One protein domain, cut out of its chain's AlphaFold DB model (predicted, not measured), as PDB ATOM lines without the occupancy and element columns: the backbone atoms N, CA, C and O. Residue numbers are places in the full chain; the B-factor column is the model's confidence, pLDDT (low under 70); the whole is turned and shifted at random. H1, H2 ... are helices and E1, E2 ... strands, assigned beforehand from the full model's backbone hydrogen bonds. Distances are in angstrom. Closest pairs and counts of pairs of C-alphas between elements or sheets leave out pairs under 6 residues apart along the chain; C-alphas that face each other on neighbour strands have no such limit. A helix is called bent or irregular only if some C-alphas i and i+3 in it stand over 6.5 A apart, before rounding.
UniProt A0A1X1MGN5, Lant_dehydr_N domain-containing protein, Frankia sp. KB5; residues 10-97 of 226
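What this domain is: This is residues 10 to 97 of the 226 residues of the protein "Lant_dehydr_N domain-containing protein" of Frankia sp. KB5 (UniProt A0A1X1MGN5). A strongly curled wall of five strands, like part of a barrel, bends part of the way round one helix, H2, which packs on one face of it. The hairpin of E3 and E4 reaches out to one end of the long axis, and the small helix H1, on the connection from E1 to E2, lies at the other end. The printed part has 88 residues with two named helices and five named strands, in the order E1, H1, E2, E3, E4, E5, H2. The sheet runs E2, E1, E5, E4, E3 and is mixed; the class is mixed, helices and strands, with 42 residues, under half, in named elements. The whole is compact, with a radius of gyration of the C-alphas of 12.6 A and spans of 38 by 30 by 21 A.

Where its parts are: Find C-alpha 10 at (213.984, 236.022, 348.281); from there E1, residues 10 to 15, runs 15.9 A. Beside it are E2, residues 34 to 38, 13.2 A long, and E5, residues 70 to 75, 15.6 A long. Go on to E4, residues 61 to 65, 13.8 A, and E3, residues 52 to 56, 13.2 A. H1, residues 20 to 25, is 10.3 A long and starts with C-alpha 20 at (232.911, 219.112, 356.629); it is irregular, but only just, with C-alphas 21 and 24 6.8 A apart. H2, residues 87 to 95, is 12.3 A long and ends with C-alpha 95 at (215.322, 236.198, 360.364).

How they stand to each other: Start in the strongly twisted sheet with E1 and E2, parallel at 29 degrees, where N 12 and O 34 are 2.8 A apart, within hydrogen-bond range. E1 and E5 are parallel at 48 degrees, with N 11 and O 73 at 3.0 A. The pairing of E5 is staggered: residues 73 to 75 pair with E1 and residues 70 to 72 with E4. E3, E4 and E5 form a meander, each strand the antiparallel neighbour of the one before. In the hairpin E4 and E5, at 113 degrees, look for N 72 and O 63 at 2.8 A; in the hairpin E3 and E4, at 150 degrees, for N 53 and O 64 at 2.8 A. H2 is on the sheet; its closest C-alphas to E5 are those of Leu 92 and Pro 74, 5.8 A apart, and to E4 those of Leu 95 and Leu 61, 6.5 A apart. E1, H1 and E2 form a strand-helix-strand unit, two parallel neighbour strands with a helix between, whose crossover is right-handed. H1 is not on the sheet, and H1 and H2 are apart. Each O i to N i+4 pair of H2 is within hydrogen-bond range; in H1 it is 0 of 2, with 2 of 3 O i to N i+3 pairs within range.

The domain as a whole: Look for the two C-alphas farthest apart at Val 21 and Ala 58, 40.2 A. The links E2 to E3, residues 39 to 51, and E5 to H2 are long. The printed part has no cut; its mean pLDDT is 92.2, and no printed residue is under 70.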
ATOM      1  N   VAL A  10     213.651 237.327 347.700       93.75
ATOM      2  CA  VAL A  10     213.984 236.022 348.281       93.75
ATOM      3  C   VAL A  10     215.426 235.664 347.921       93.75
ATOM      4  O   VAL A  10     215.779 235.605 346.745       93.75
ATOM      5  N   ALA A  11     216.257 235.405 348.931       95.00
ATOM      6  CA  ALA A  11     217.666 235.073 348.741       95.00
ATOM      7  C   ALA A  11     218.038 233.773 349.464       95.00
ATOM      8  O   ALA A  11     217.769 233.607 350.654       95.00
ATOM      9  N   GLU A  12     218.675 232.841 348.759       95.44
ATOM     10  CA  GLU A  12     219.110 231.564 349.319       95.44
ATOM     11  C   GLU A  12     220.415 231.721 350.103       95.44
ATOM     12  O   GLU A  12     221.437 232.166 349.584       95.44
ATOM     13  N   VAL A  13     220.407 231.294 351.361       95.50
ATOM     14  CA  VAL A  13     221.604 231.254 352.201       95.50
ATOM     15  C   VAL A  13     222.395 229.990 351.883       95.50
ATOM     16  O   VAL A  13     221.965 228.877 352.193       95.50
ATOM     17  N   VAL A  14     223.588 230.167 351.321       94.69
ATOM     18  CA  VAL A  14     224.515 229.076 351.007       94.69
ATOM     19  C   VAL A  14     225.640 229.110 352.027       94.69
ATOM     20  O   VAL A  14     226.526 229.960 351.963       94.69
ATOM     21  N   ALA A  15     225.594 228.199 352.996       93.44
ATOM     22  CA  ALA A  15     226.502 228.212 354.136       93.44
ATOM     23  C   ALA A  15     227.420 226.992 354.157       93.44
ATOM     24  O   ALA A  15     226.961 225.857 354.013       93.44
ATOM     25  N   ARG A  16     228.712 227.213 354.413       93.62
ATOM     26  CA  ARG A  16     229.652 226.127 354.700       93.62
ATOM     27  C   ARG A  16     229.355 225.575 356.101       93.62
ATOM     28  O   ARG A  16     229.437 226.330 357.074       93.62
ATOM     29  N   PRO A  17     229.020 224.282 356.253       93.19
ATOM     30  CA  PRO A  17     228.777 223.710 357.572       93.19
ATOM     31  C   PRO A  17     230.058 223.715 358.408       93.19
ATOM     32  O   PRO A  17     231.154 223.527 357.881       93.19
ATOM     33  N   ARG A  18     229.918 223.840 359.731       92.69
ATOM     34  CA  ARG A  18     231.047 223.750 360.676       92.69
ATOM     35  C   ARG A  18     231.745 222.391 360.642       92.69
ATOM     36  O   ARG A  18     232.920 222.300 360.968       92.69
ATOM     37  N   ILE A  19     231.012 221.343 360.270       93.00
ATOM     38  CA  ILE A  19     231.540 219.986 360.143       93.00
ATOM     39  C   ILE A  19     231.579 219.621 358.651       93.00
ATOM     40  O   ILE A  19     230.508 219.530 358.045       93.00
ATOM     41  N   PRO A  20     232.763 219.358 358.066       89.75
ATOM     42  CA  PRO A  20     232.911 219.112 356.629       89.75
ATOM     43  C   PRO A  20     232.049 217.973 356.079       89.75
ATOM     44  O   PRO A  20     231.504 218.106 354.988       89.75
ATOM     45  N   VAL A  21     231.843 216.890 356.843       91.19
ATOM     46  CA  VAL A  21     231.019 215.747 356.400       91.19
ATOM     47  C   VAL A  21     229.559 216.128 356.114       91.19
ATOM     48  O   VAL A  21     228.866 215.442 355.370       91.19
ATOM     49  N   LEU A  22     229.076 217.251 356.658       92.38
ATOM     50  CA  LEU A  22     227.722 217.737 356.397       92.38
ATOM     51  C   LEU A  22     227.605 218.532 355.088       92.38
ATOM     52  O   LEU A  22     226.497 218.932 354.743       92.38
ATOM     53  N   ALA A  23     228.692 218.760 354.344       88.94
ATOM     54  CA  ALA A  23     228.647 219.483 353.070       88.94
ATOM     55  C   ALA A  23     227.732 218.799 352.038       88.94
ATOM     56  O   ALA A  23     227.024 219.477 351.299       88.94
ATOM     57  N   THR A  24     227.661 217.465 352.046       90.50
ATOM     58  CA  THR A  24     226.820 216.679 351.125       90.50
ATOM     59  C   THR A  24     225.320 216.930 351.308       90.50
ATOM     60  O   THR A  24     224.550 216.777 350.367       90.50
ATOM     61  N   ILE A  25     224.886 217.348 352.503       88.88
ATOM     62  CA  ILE A  25     223.482 217.697 352.793       88.88
ATOM     63  C   ILE A  25     223.223 219.214 352.727       88.88
ATOM     64  O   ILE A  25     222.136 219.678 353.087       88.88
ATOM     65  N   ALA A  26     224.235 219.975 352.300       88.25
ATOM     66  CA  ALA A  26     224.280 221.430 352.218       88.25
ATOM     67  C   ALA A  26     224.322 222.035 350.798       88.25
ATOM     68  O   ALA A  26     224.724 223.199 350.708       88.25
ATOM     69  N   PRO A  27     224.029 221.320 349.690       88.00
ATOM     70  CA  PRO A  27     224.253 221.906 348.377       88.00
ATOM     71  C   PRO A  27     223.316 223.103 348.156       88.00
ATOM     72  O   PRO A  27     222.184 223.088 348.655       88.00
ATOM     73  N   PRO A  28     223.765 224.133 347.413       87.31
ATOM     74  CA  PRO A  28     222.870 225.185 346.957       87.31
ATOM     75  C   PRO A  28     221.773 224.560 346.094       87.31
ATOM     76  O   PRO A  28     222.052 223.731 345.228       87.31
ATOM     77  N   THR A  29     220.528 224.938 346.355       87.81
ATOM     78  CA  THR A  29     219.359 224.381 345.668       87.81
ATOM     79  C   THR A  29     219.027 225.127 344.384       87.81
ATOM     80  O   THR A  29     218.431 224.533 343.491       87.81
ATOM     81  N   GLY A  30     219.409 226.405 344.272       87.31
ATOM     82  CA  GLY A  30     219.140 227.229 343.091       87.31
ATOM     83  C   GLY A  30     217.671 227.634 342.952       87.31
ATOM     84  O   GLY A  30     217.262 228.105 341.899       87.31
ATOM     85  N   VAL A  31     216.868 227.438 344.004       88.44
ATOM     86  CA  VAL A  31     215.437 227.773 344.002       88.44
ATOM     87  C   VAL A  31     215.223 229.285 344.088       88.44
ATOM     88  O   VAL A  31     214.273 229.803 343.510       88.44
ATOM     89  N   ALA A  32     216.097 230.002 344.800       88.56
ATOM     90  CA  ALA A  32     216.098 231.460 344.798       88.56
ATOM     91  C   ALA A  32     217.062 231.978 343.724       88.56
ATOM     92  O   ALA A  32     218.147 231.429 343.540       88.56
ATOM     93  N   SER A  33     216.689 233.071 343.059       85.50
ATOM     94  CA  SER A  33     217.501 233.690 342.003       85.50
ATOM     95  C   SER A  33     218.813 234.289 342.519       85.50
ATOM     96  O   SER A  33     219.756 234.464 341.752       85.50
ATOM     97  N   ILE A  34     218.887 234.608 343.814       93.19
ATOM     98  CA  ILE A  34     220.037 235.261 344.445       93.19
ATOM     99  C   ILE A  34     220.521 234.433 345.619       93.19
ATOM    100  O   ILE A  34     219.725 233.871 346.372       93.19
ATOM    101  N   ARG A  35     221.842 234.407 345.802       94.94
ATOM    102  CA  ARG A  35     222.498 233.705 346.901       94.94
ATOM    103  C   ARG A  35     223.195 234.661 347.862       94.94
ATOM    104  O   ARG A  35     223.771 235.661 347.442       94.94
ATOM    105  N   ILE A  36     223.182 234.300 349.139       96.00
ATOM    106  CA  ILE A  36     223.975 234.910 350.208       96.00
ATOM    107  C   ILE A  36     225.040 233.883 350.621       96.00
ATOM    108  O   ILE A  36     224.708 232.904 351.303       96.00
ATOM    109  N   PRO A  37     226.305 234.036 350.186       95.44
ATOM    110  CA  PRO A  37     227.374 233.108 350.533       95.44
ATOM    111  C   PRO A  37     227.866 233.346 351.967       95.44
ATOM    112  O   PRO A  37     228.266 234.449 352.330       95.44
ATOM    113  N   VAL A  38     227.898 232.291 352.785       94.31
ATOM    114  CA  VAL A  38     228.455 232.314 354.148       94.31
ATOM    115  C   VAL A  38     229.554 231.261 354.264       94.31
ATOM    116  O   VAL A  38     229.294 230.057 354.215       94.31
ATOM    117  N   GLY A  39     230.804 231.703 354.417       90.31
ATOM    118  CA  GLY A  39     231.968 230.806 354.439       90.31
ATOM    119  C   GLY A  39     232.338 230.221 353.067       90.31
ATOM    120  O   GLY A  39     233.079 229.239 353.002       90.31
ATOM    121  N   PHE A  40     231.825 230.823 351.990       89.38
ATOM    122  CA  PHE A  40     232.186 230.563 350.597       89.38
ATOM    123  C   PHE A  40     232.636 231.865 349.922       89.38
ATOM    124  O   PHE A  40     232.167 232.934 350.317       89.38
ATOM    125  N   PRO A  41     233.499 231.798 348.893       90.06
ATOM    126  CA  PRO A  41     233.828 232.971 348.098       90.06
ATOM    127  C   PRO A  41     232.586 233.490 347.361       90.06
ATOM    128  O   PRO A  41     231.808 232.713 346.785       90.06
ATOM    129  N   ALA A  42     232.417 234.812 347.380       90.62
ATOM    130  CA  ALA A  42     231.373 235.491 346.628       90.62
ATOM    131  C   ALA A  42     231.611 235.340 345.117       90.62
ATOM    132  O   ALA A  42     232.751 235.305 344.652       90.62
ATOM    133  N   ARG A  43     230.525 235.234 344.353       90.69
ATOM    134  CA  ARG A  43     230.513 235.268 342.884       90.69
ATOM    135  C   ARG A  43     229.762 236.519 342.416       90.69
ATOM    136  O   ARG A  43     229.003 237.099 343.195       90.69
ATOM    137  N   PRO A  44     229.954 236.938 341.156       89.31
ATOM    138  CA  PRO A  44     229.147 238.000 340.569       89.31
ATOM    139  C   PRO A  44     227.647 237.690 340.693       89.31
ATOM    140  O   PRO A  44     227.225 236.570 340.413       89.31
ATOM    141  N   GLY A  45     226.859 238.678 341.122       89.31
ATOM    142  CA  GLY A  45     225.409 238.545 341.331       89.31
ATOM    143  C   GLY A  45     224.983 238.164 342.756       89.31
ATOM    144  O   GLY A  45     223.793 238.255 343.078       89.31
ATOM    145  N   ASP A  46     225.931 237.806 343.622       93.81
ATOM    146  CA  ASP A  46     225.658 237.469 345.018       93.81
ATOM    147  C   ASP A  46     225.274 238.677 345.852       93.81
ATOM    148  O   ASP A  46     225.749 239.793 345.638       93.81
ATOM    149  N   LEU A  47     224.474 238.417 346.879       94.81
ATOM    150  CA  LEU A  47     224.192 239.382 347.918       94.81
ATOM    151  C   LEU A  47     225.201 239.210 349.056       94.81
ATOM    152  O   LEU A  47     225.214 238.190 349.751       94.81
ATOM    153  N   ARG A  48     226.087 240.195 349.211       94.19
ATOM    154  CA  ARG A  48     227.152 240.175 350.221       94.19
ATOM    155  C   ARG A  48     226.582 240.429 351.611       94.19
ATOM    156  O   ARG A  48     225.655 241.211 351.763       94.19
ATOM    157  N   LEU A  49     227.187 239.820 352.631       93.56
ATOM    158  CA  LEU A  49     226.817 240.081 354.028       93.56
ATOM    159  C   LEU A  49     227.006 241.557 354.412       93.56
ATOM    160  O   LEU A  49     226.181 242.095 355.137       93.56
ATOM    161  N   ASP A  50     228.045 242.207 353.881       93.62
ATOM    162  CA  ASP A  50     228.382 243.611 354.167       93.62
ATOM    163  C   ASP A  50     227.326 244.610 353.650       93.62
ATOM    164  O   ASP A  50     227.240 245.737 354.133       93.62
ATOM    165  N   ASP A  51     226.523 244.194 352.665       94.50
ATOM    166  CA  ASP A  51     225.435 244.986 352.076       94.50
ATOM    167  C   ASP A  51     224.115 244.846 352.862       94.50
ATOM    168  O   ASP A  51     223.152 245.592 352.664       94.50
ATOM    169  N   LEU A  52     224.049 243.878 353.778       95.62
ATOM    170  CA  LEU A  52     222.837 243.583 354.524       95.62
ATOM    171  C   LEU A  52     222.715 244.466 355.766       95.62
ATOM    172  O   LEU A  52     223.598 244.530 356.619       95.62
ATOM    173  N   LEU A  53     221.553 245.089 355.902       95.44
ATOM    174  CA  LEU A  53     221.149 245.895 357.040       95.44
ATOM    175  C   LEU A  53     220.066 245.168 357.833       95.44
ATOM    176  O   LEU A  53     219.133 244.589 357.276       95.44
ATOM    177  N   LEU A  54     220.186 245.229 359.154       94.44
ATOM    178  CA  LEU A  54     219.179 244.744 360.089       94.44
ATOM    179  C   LEU A  54     218.298 245.908 360.524       94.44
ATOM    180  O   LEU A  54     218.797 246.900 361.052       94.44
ATOM    181  N   VAL A  55     216.992 245.764 360.334       92.75
ATOM    182  CA  VAL A  55     215.999 246.759 360.739       92.75
ATOM    183  C   VAL A  55     215.054 246.109 361.738       92.75
ATOM    184  O   VAL A  55     214.412 245.101 361.439       92.75
ATOM    185  N   ALA A  56     214.986 246.671 362.940       91.62
ATOM    186  CA  ALA A  56     214.053 246.245 363.972       91.62
ATOM    187  C   ALA A  56     212.801 247.120 363.925       91.62
ATOM    188  O   ALA A  56     212.900 248.342 364.019       91.62
ATOM    189  N   ASP A  57     211.637 246.491 363.791       86.50
ATOM    190  CA  ASP A  57     210.340 247.133 363.982       86.50
ATOM    191  C   ASP A  57     209.684 246.626 365.284       86.50
ATOM    192  O   ASP A  57     210.231 245.771 365.987       86.50
ATOM    193  N   ALA A  58     208.516 247.168 365.642       86.38
ATOM    194  CA  ALA A  58     207.820 246.803 366.879       86.38
ATOM    195  C   ALA A  58     207.331 245.336 366.920       86.38
ATOM    196  O   ALA A  58     206.996 244.829 367.990       86.38
ATOM    197  N   ALA A  59     207.272 244.648 365.778       84.88
ATOM    198  CA  ALA A  59     206.723 243.303 365.634       84.88
ATOM    199  C   ALA A  59     207.776 242.238 365.273       84.88
ATOM    200  O   ALA A  59     207.600 241.062 365.609       84.88
ATOM    201  N   ARG A  60     208.846 242.596 364.555       87.50
ATOM    202  CA  ARG A  60     209.840 241.672 364.002       87.50
ATOM    203  C   ARG A  60     211.166 242.353 363.641       87.50
ATOM    204  O   ARG A  60     211.296 243.566 363.523       87.50
ATOM    205  N   LEU A  61     212.162 241.504 363.404       91.56
ATOM    206  CA  LEU A  61     213.441 241.880 362.812       91.56
ATOM    207  C   LEU A  61     213.400 241.576 361.314       91.56
ATOM    208  O   LEU A  61     213.161 240.433 360.927       91.56
ATOM    209  N   THR A  62     213.653 242.579 360.482       91.94
ATOM    210  CA  THR A  62     213.720 242.455 359.022       91.94
ATOM    211  C   THR A  62     215.135 242.685 358.510       91.94
ATOM    212  O   THR A  62     215.974 243.293 359.173       91.94
ATOM    213  N   LEU A  63     215.403 242.149 357.323       94.44
ATOM    214  CA  LEU A  63     216.681 242.259 356.638       94.44
ATOM    215  C   LEU A  63     216.483 243.099 355.375       94.44
ATOM    216  O   LEU A  63     215.501 242.905 354.661       94.44
ATOM    217  N   TRP A  64     217.405 244.012 355.101       94.81
ATOM    218  CA  TRP A  64     217.378 244.923 353.958       94.81
ATOM    219  C   TRP A  64     218.713 244.885 353.221       94.81
ATOM    220  O   TRP A  64     219.749 244.706 353.851       94.81
ATOM    221  N   SER A  65     218.705 245.056 351.903       94.88
ATOM    222  CA  SER A  65     219.921 245.290 351.110       94.88
ATOM    223  C   SER A  65     220.096 246.789 350.895       94.88
ATOM    224  O   SER A  65     219.141 247.468 350.501       94.88
ATOM    225  N   ARG A  66     221.298 247.316 351.150       94.50
ATOM    226  CA  ARG A  66     221.615 248.731 350.925       94.50
ATOM    227  C   ARG A  66     221.712 249.034 349.431       94.50
ATOM    228  O   ARG A  66     221.093 249.996 348.978       94.50
ATOM    229  N   ASP A  67     222.415 248.200 348.674       92.00
ATOM    230  CA  ASP A  67     222.658 248.379 347.242       92.00
ATOM    231  C   ASP A  67     221.364 248.263 346.431       92.00
ATOM    232  O   ASP A  67     221.107 249.068 345.536       92.00
ATOM    233  N   ARG A  68     220.511 247.287 346.765       90.44
ATOM    234  CA  ARG A  68     219.253 247.031 346.040       90.44
ATOM    235  C   ARG A  68     218.054 247.779 346.615       90.44
ATOM    236  O   ARG A  68     216.984 247.742 346.015       90.44
ATOM    237  N   ARG A  69     218.227 248.446 347.763       92.69
ATOM    238  CA  ARG A  69     217.203 249.237 348.469       92.69
ATOM    239  C   ARG A  69     215.878 248.492 348.667       92.69
ATOM    240  O   ARG A  69     214.808 249.090 348.594       92.69
ATOM    241  N   CYS A  70     215.946 247.190 348.921       92.50
ATOM    242  CA  CYS A  70     214.772 246.337 349.083       92.50
ATOM    243  C   CYS A  70     214.886 245.442 350.318       92.50
ATOM    244  O   CYS A  70     215.986 245.152 350.810       92.50
ATOM    245  N   GLN A  71     213.733 244.994 350.818       93.38
ATOM    246  CA  GLN A  71     213.681 244.001 351.882       93.38
ATOM    247  C   GLN A  71     214.141 242.647 351.330       93.38
ATOM    248  O   GLN A  71     213.747 242.240 350.242       93.38
ATOM    249  N   VAL A  72     214.939 241.921 352.105       94.31
ATOM    250  CA  VAL A  72     215.471 240.606 351.751       94.31
ATOM    251  C   VAL A  72     214.867 239.553 352.676       94.31
ATOM    252  O   VAL A  72     214.876 239.696 353.897       94.31
ATOM    253  N   VAL A  73     214.362 238.461 352.106       94.25
ATOM    254  CA  VAL A  73     213.877 237.294 352.851       94.25
ATOM    255  C   VAL A  73     214.885 236.158 352.679       94.25
ATOM    256  O   VAL A  73     214.890 235.487 351.641       94.25
ATOM    257  N   PRO A  74     215.767 235.927 353.670       94.94
ATOM    258  CA  PRO A  74     216.747 234.855 353.591       94.94
ATOM    259  C   PRO A  74     216.066 233.494 353.766       94.94
ATOM    260  O   PRO A  74     215.392 233.239 354.765       94.94
ATOM    261  N   VAL A  75     216.284 232.580 352.826       93.94
ATOM    262  CA  VAL A  75     215.783 231.203 352.893       93.94
ATOM    263  C   VAL A  75     216.940 230.224 353.004       93.94
ATOM    264  O   VAL A  75     217.916 230.285 352.263       93.94
ATOM    265  N   LEU A  76     216.840 229.300 353.957       93.56
ATOM    266  CA  LEU A  76     217.768 228.182 354.085       93.56
ATOM    267  C   LEU A  76     217.054 226.910 353.628       93.56
ATOM    268  O   LEU A  76     216.253 226.350 354.380       93.56
ATOM    269  N   ASN A  77     217.365 226.461 352.413       92.25
ATOM    270  CA  ASN A  77     216.740 225.281 351.806       92.25
ATOM    271  C   ASN A  77     217.446 223.965 352.172       92.25
ATOM    272  O   ASN A  77     216.893 222.882 351.975       92.25
ATOM    273  N   SER A  78     218.646 224.036 352.756       90.19
ATOM    274  CA  SER A  78     219.348 222.851 353.251       90.19
ATOM    275  C   SER A  78     218.702 222.289 354.523       90.19
ATOM    276  O   SER A  78     218.127 223.007 355.344       90.19
ATOM    277  N   ARG A  79     218.832 220.971 354.734       88.62
ATOM    278  CA  ARG A  79     218.330 220.284 355.944       88.62
ATOM    279  C   ARG A  79     219.331 220.273 357.101       88.62
ATOM    280  O   ARG A  79     219.222 219.458 358.018       88.62
ATOM    281  N   ILE A  80     220.311 221.170 357.079       92.50
ATOM    282  CA  ILE A  80     221.328 221.237 358.124       92.50
ATOM    283  C   ILE A  80     220.713 221.737 359.427       92.50
ATOM    284  O   ILE A  80     220.006 222.741 359.480       92.50
ATOM    285  N   GLY A  81     221.020 221.034 360.517       91.44
ATOM    286  CA  GLY A  81     220.615 221.463 361.848       91.44
ATOM    287  C   GLY A  81     221.299 222.779 362.256       91.44
ATOM    288  O   GLY A  81     222.501 222.934 362.039       91.44
ATOM    289  N   PRO A  82     220.606 223.694 362.959       91.06
ATOM    290  CA  PRO A  82     221.118 225.032 363.290       91.06
ATOM    291  C   PRO A  82     222.369 225.037 364.182       91.06
ATOM    292  O   PRO A  82     223.042 226.057 364.305       91.06
ATOM    293  N   ARG A  83     222.695 223.910 364.826       92.94
ATOM    294  CA  ARG A  83     223.929 223.734 365.613       92.94
ATOM    295  C   ARG A  83     225.192 223.605 364.755       92.94
ATOM    296  O   ARG A  83     226.285 223.834 365.256       92.94
ATOM    297  N   TYR A  84     225.037 223.228 363.489       94.25
ATOM    298  CA  TYR A  84     226.141 223.008 362.554       94.25
ATOM    299  C   TYR A  84     226.343 224.170 361.582       94.25
ATOM    300  O   TYR A  84     227.290 224.147 360.801       94.25
ATOM    301  N   LEU A  85     225.462 225.167 361.626       95.06
ATOM    302  CA  LEU A  85     225.596 226.381 360.836       95.06
ATOM    303  C   LEU A  85     226.578 227.352 361.507       95.06
ATOM    304  O   LEU A  85     226.649 227.394 362.742       95.06
ATOM    305  N   PRO A  86     227.314 228.153 360.720       94.19
ATOM    306  CA  PRO A  86     227.990 229.339 361.231       94.19
ATOM    307  C   PRO A  86     226.965 230.344 361.790       94.19
ATOM    308  O   PRO A  86     225.763 230.244 361.514       94.19
ATOM    309  N   ALA A  87     227.418 231.264 362.645       94.94
ATOM    310  CA  ALA A  87     226.522 232.114 363.434       94.94
ATOM    311  C   ALA A  87     225.693 233.051 362.544       94.94
ATOM    312  O   ALA A  87     224.490 233.205 362.749       94.94
ATOM    313  N   GLU A  88     226.321 233.575 361.499       94.75
ATOM    314  CA  GLU A  88     225.768 234.468 360.489       94.75
ATOM    315  C   GLU A  88     224.653 233.760 359.711       94.75
ATOM    316  O   GLU A  88     223.518 234.229 359.662       94.75
ATOM    317  N   ALA A  89     224.924 232.555 359.194       95.44
ATOM    318  CA  ALA A  89     223.915 231.760 358.490       95.44
ATOM    319  C   ALA A  89     222.755 231.346 359.406       95.44
ATOM    320  O   ALA A  89     221.602 231.285 358.974       95.44
ATOM    321  N   ARG A  90     223.044 231.062 360.682       95.44
ATOM    322  CA  ARG A  90     222.015 230.744 361.674       95.44
ATOM    323  C   ARG A  90     221.113 231.946 361.942       95.44
ATOM    324  O   ARG A  90     219.903 231.755 362.025       95.44
ATOM    325  N   LEU A  91     221.676 233.147 362.071       95.06
ATOM    326  CA  LEU A  91     220.913 234.382 362.237       95.06
ATOM    327  C   LEU A  91     220.017 234.629 361.021       95.06
ATOM    328  O   LEU A  91     218.812 234.790 361.189       95.06
ATOM    329  N   LEU A  92     220.566 234.552 359.806       95.38
ATOM    330  CA  LEU A  92     219.792 234.693 358.570       95.38
ATOM    331  C   LEU A  92     218.633 233.686 358.506       95.38
ATOM    332  O   LEU A  92     217.497 234.066 358.238       95.38
ATOM    333  N   ALA A  93     218.873 232.418 358.848       93.56
ATOM    334  CA  ALA A  93     217.822 231.401 358.881       93.56
ATOM    335  C   ALA A  93     216.721 231.679 359.927       93.56
ATOM    336  O   ALA A  93     215.578 231.249 359.745       93.56
ATOM    337  N   LEU A  94     217.045 232.364 361.030       92.62
ATOM    338  CA  LEU A  94     216.067 232.801 362.030       92.62
ATOM    339  C   LEU A  94     215.279 234.023 361.548       92.62
ATOM    340  O   LEU A  94     214.061 234.044 361.707       92.62
ATOM    341  N   LEU A  95     215.947 234.993 360.920       93.06
ATOM    342  CA  LEU A  95     215.322 236.198 360.364       93.06
ATOM    343  C   LEU A  95     214.322 235.866 359.257       93.06
ATOM    344  O   LEU A  95     213.219 236.403 359.259       93.06
ATOM    345  N   GLY A  96     214.644 234.909 358.385       90.62
ATOM    346  CA  GLY A  96     213.723 234.430 357.347       90.62
ATOM    347  C   GLY A  96     212.459 233.761 357.890       90.62
ATOM    348  O   GLY A  96     211.478 233.592 357.174       90.62
ATOM    349  N   ARG A  97     212.466 233.374 359.171       87.69
ATOM    350  CA  ARG A  97     211.310 232.814 359.887       87.69
ATOM    351  C   ARG A  97     210.739 233.782 360.921       87.69
ATOM    352  O   ARG A  97     209.827 233.399 361.653       87.69
TER     353      ARG A  97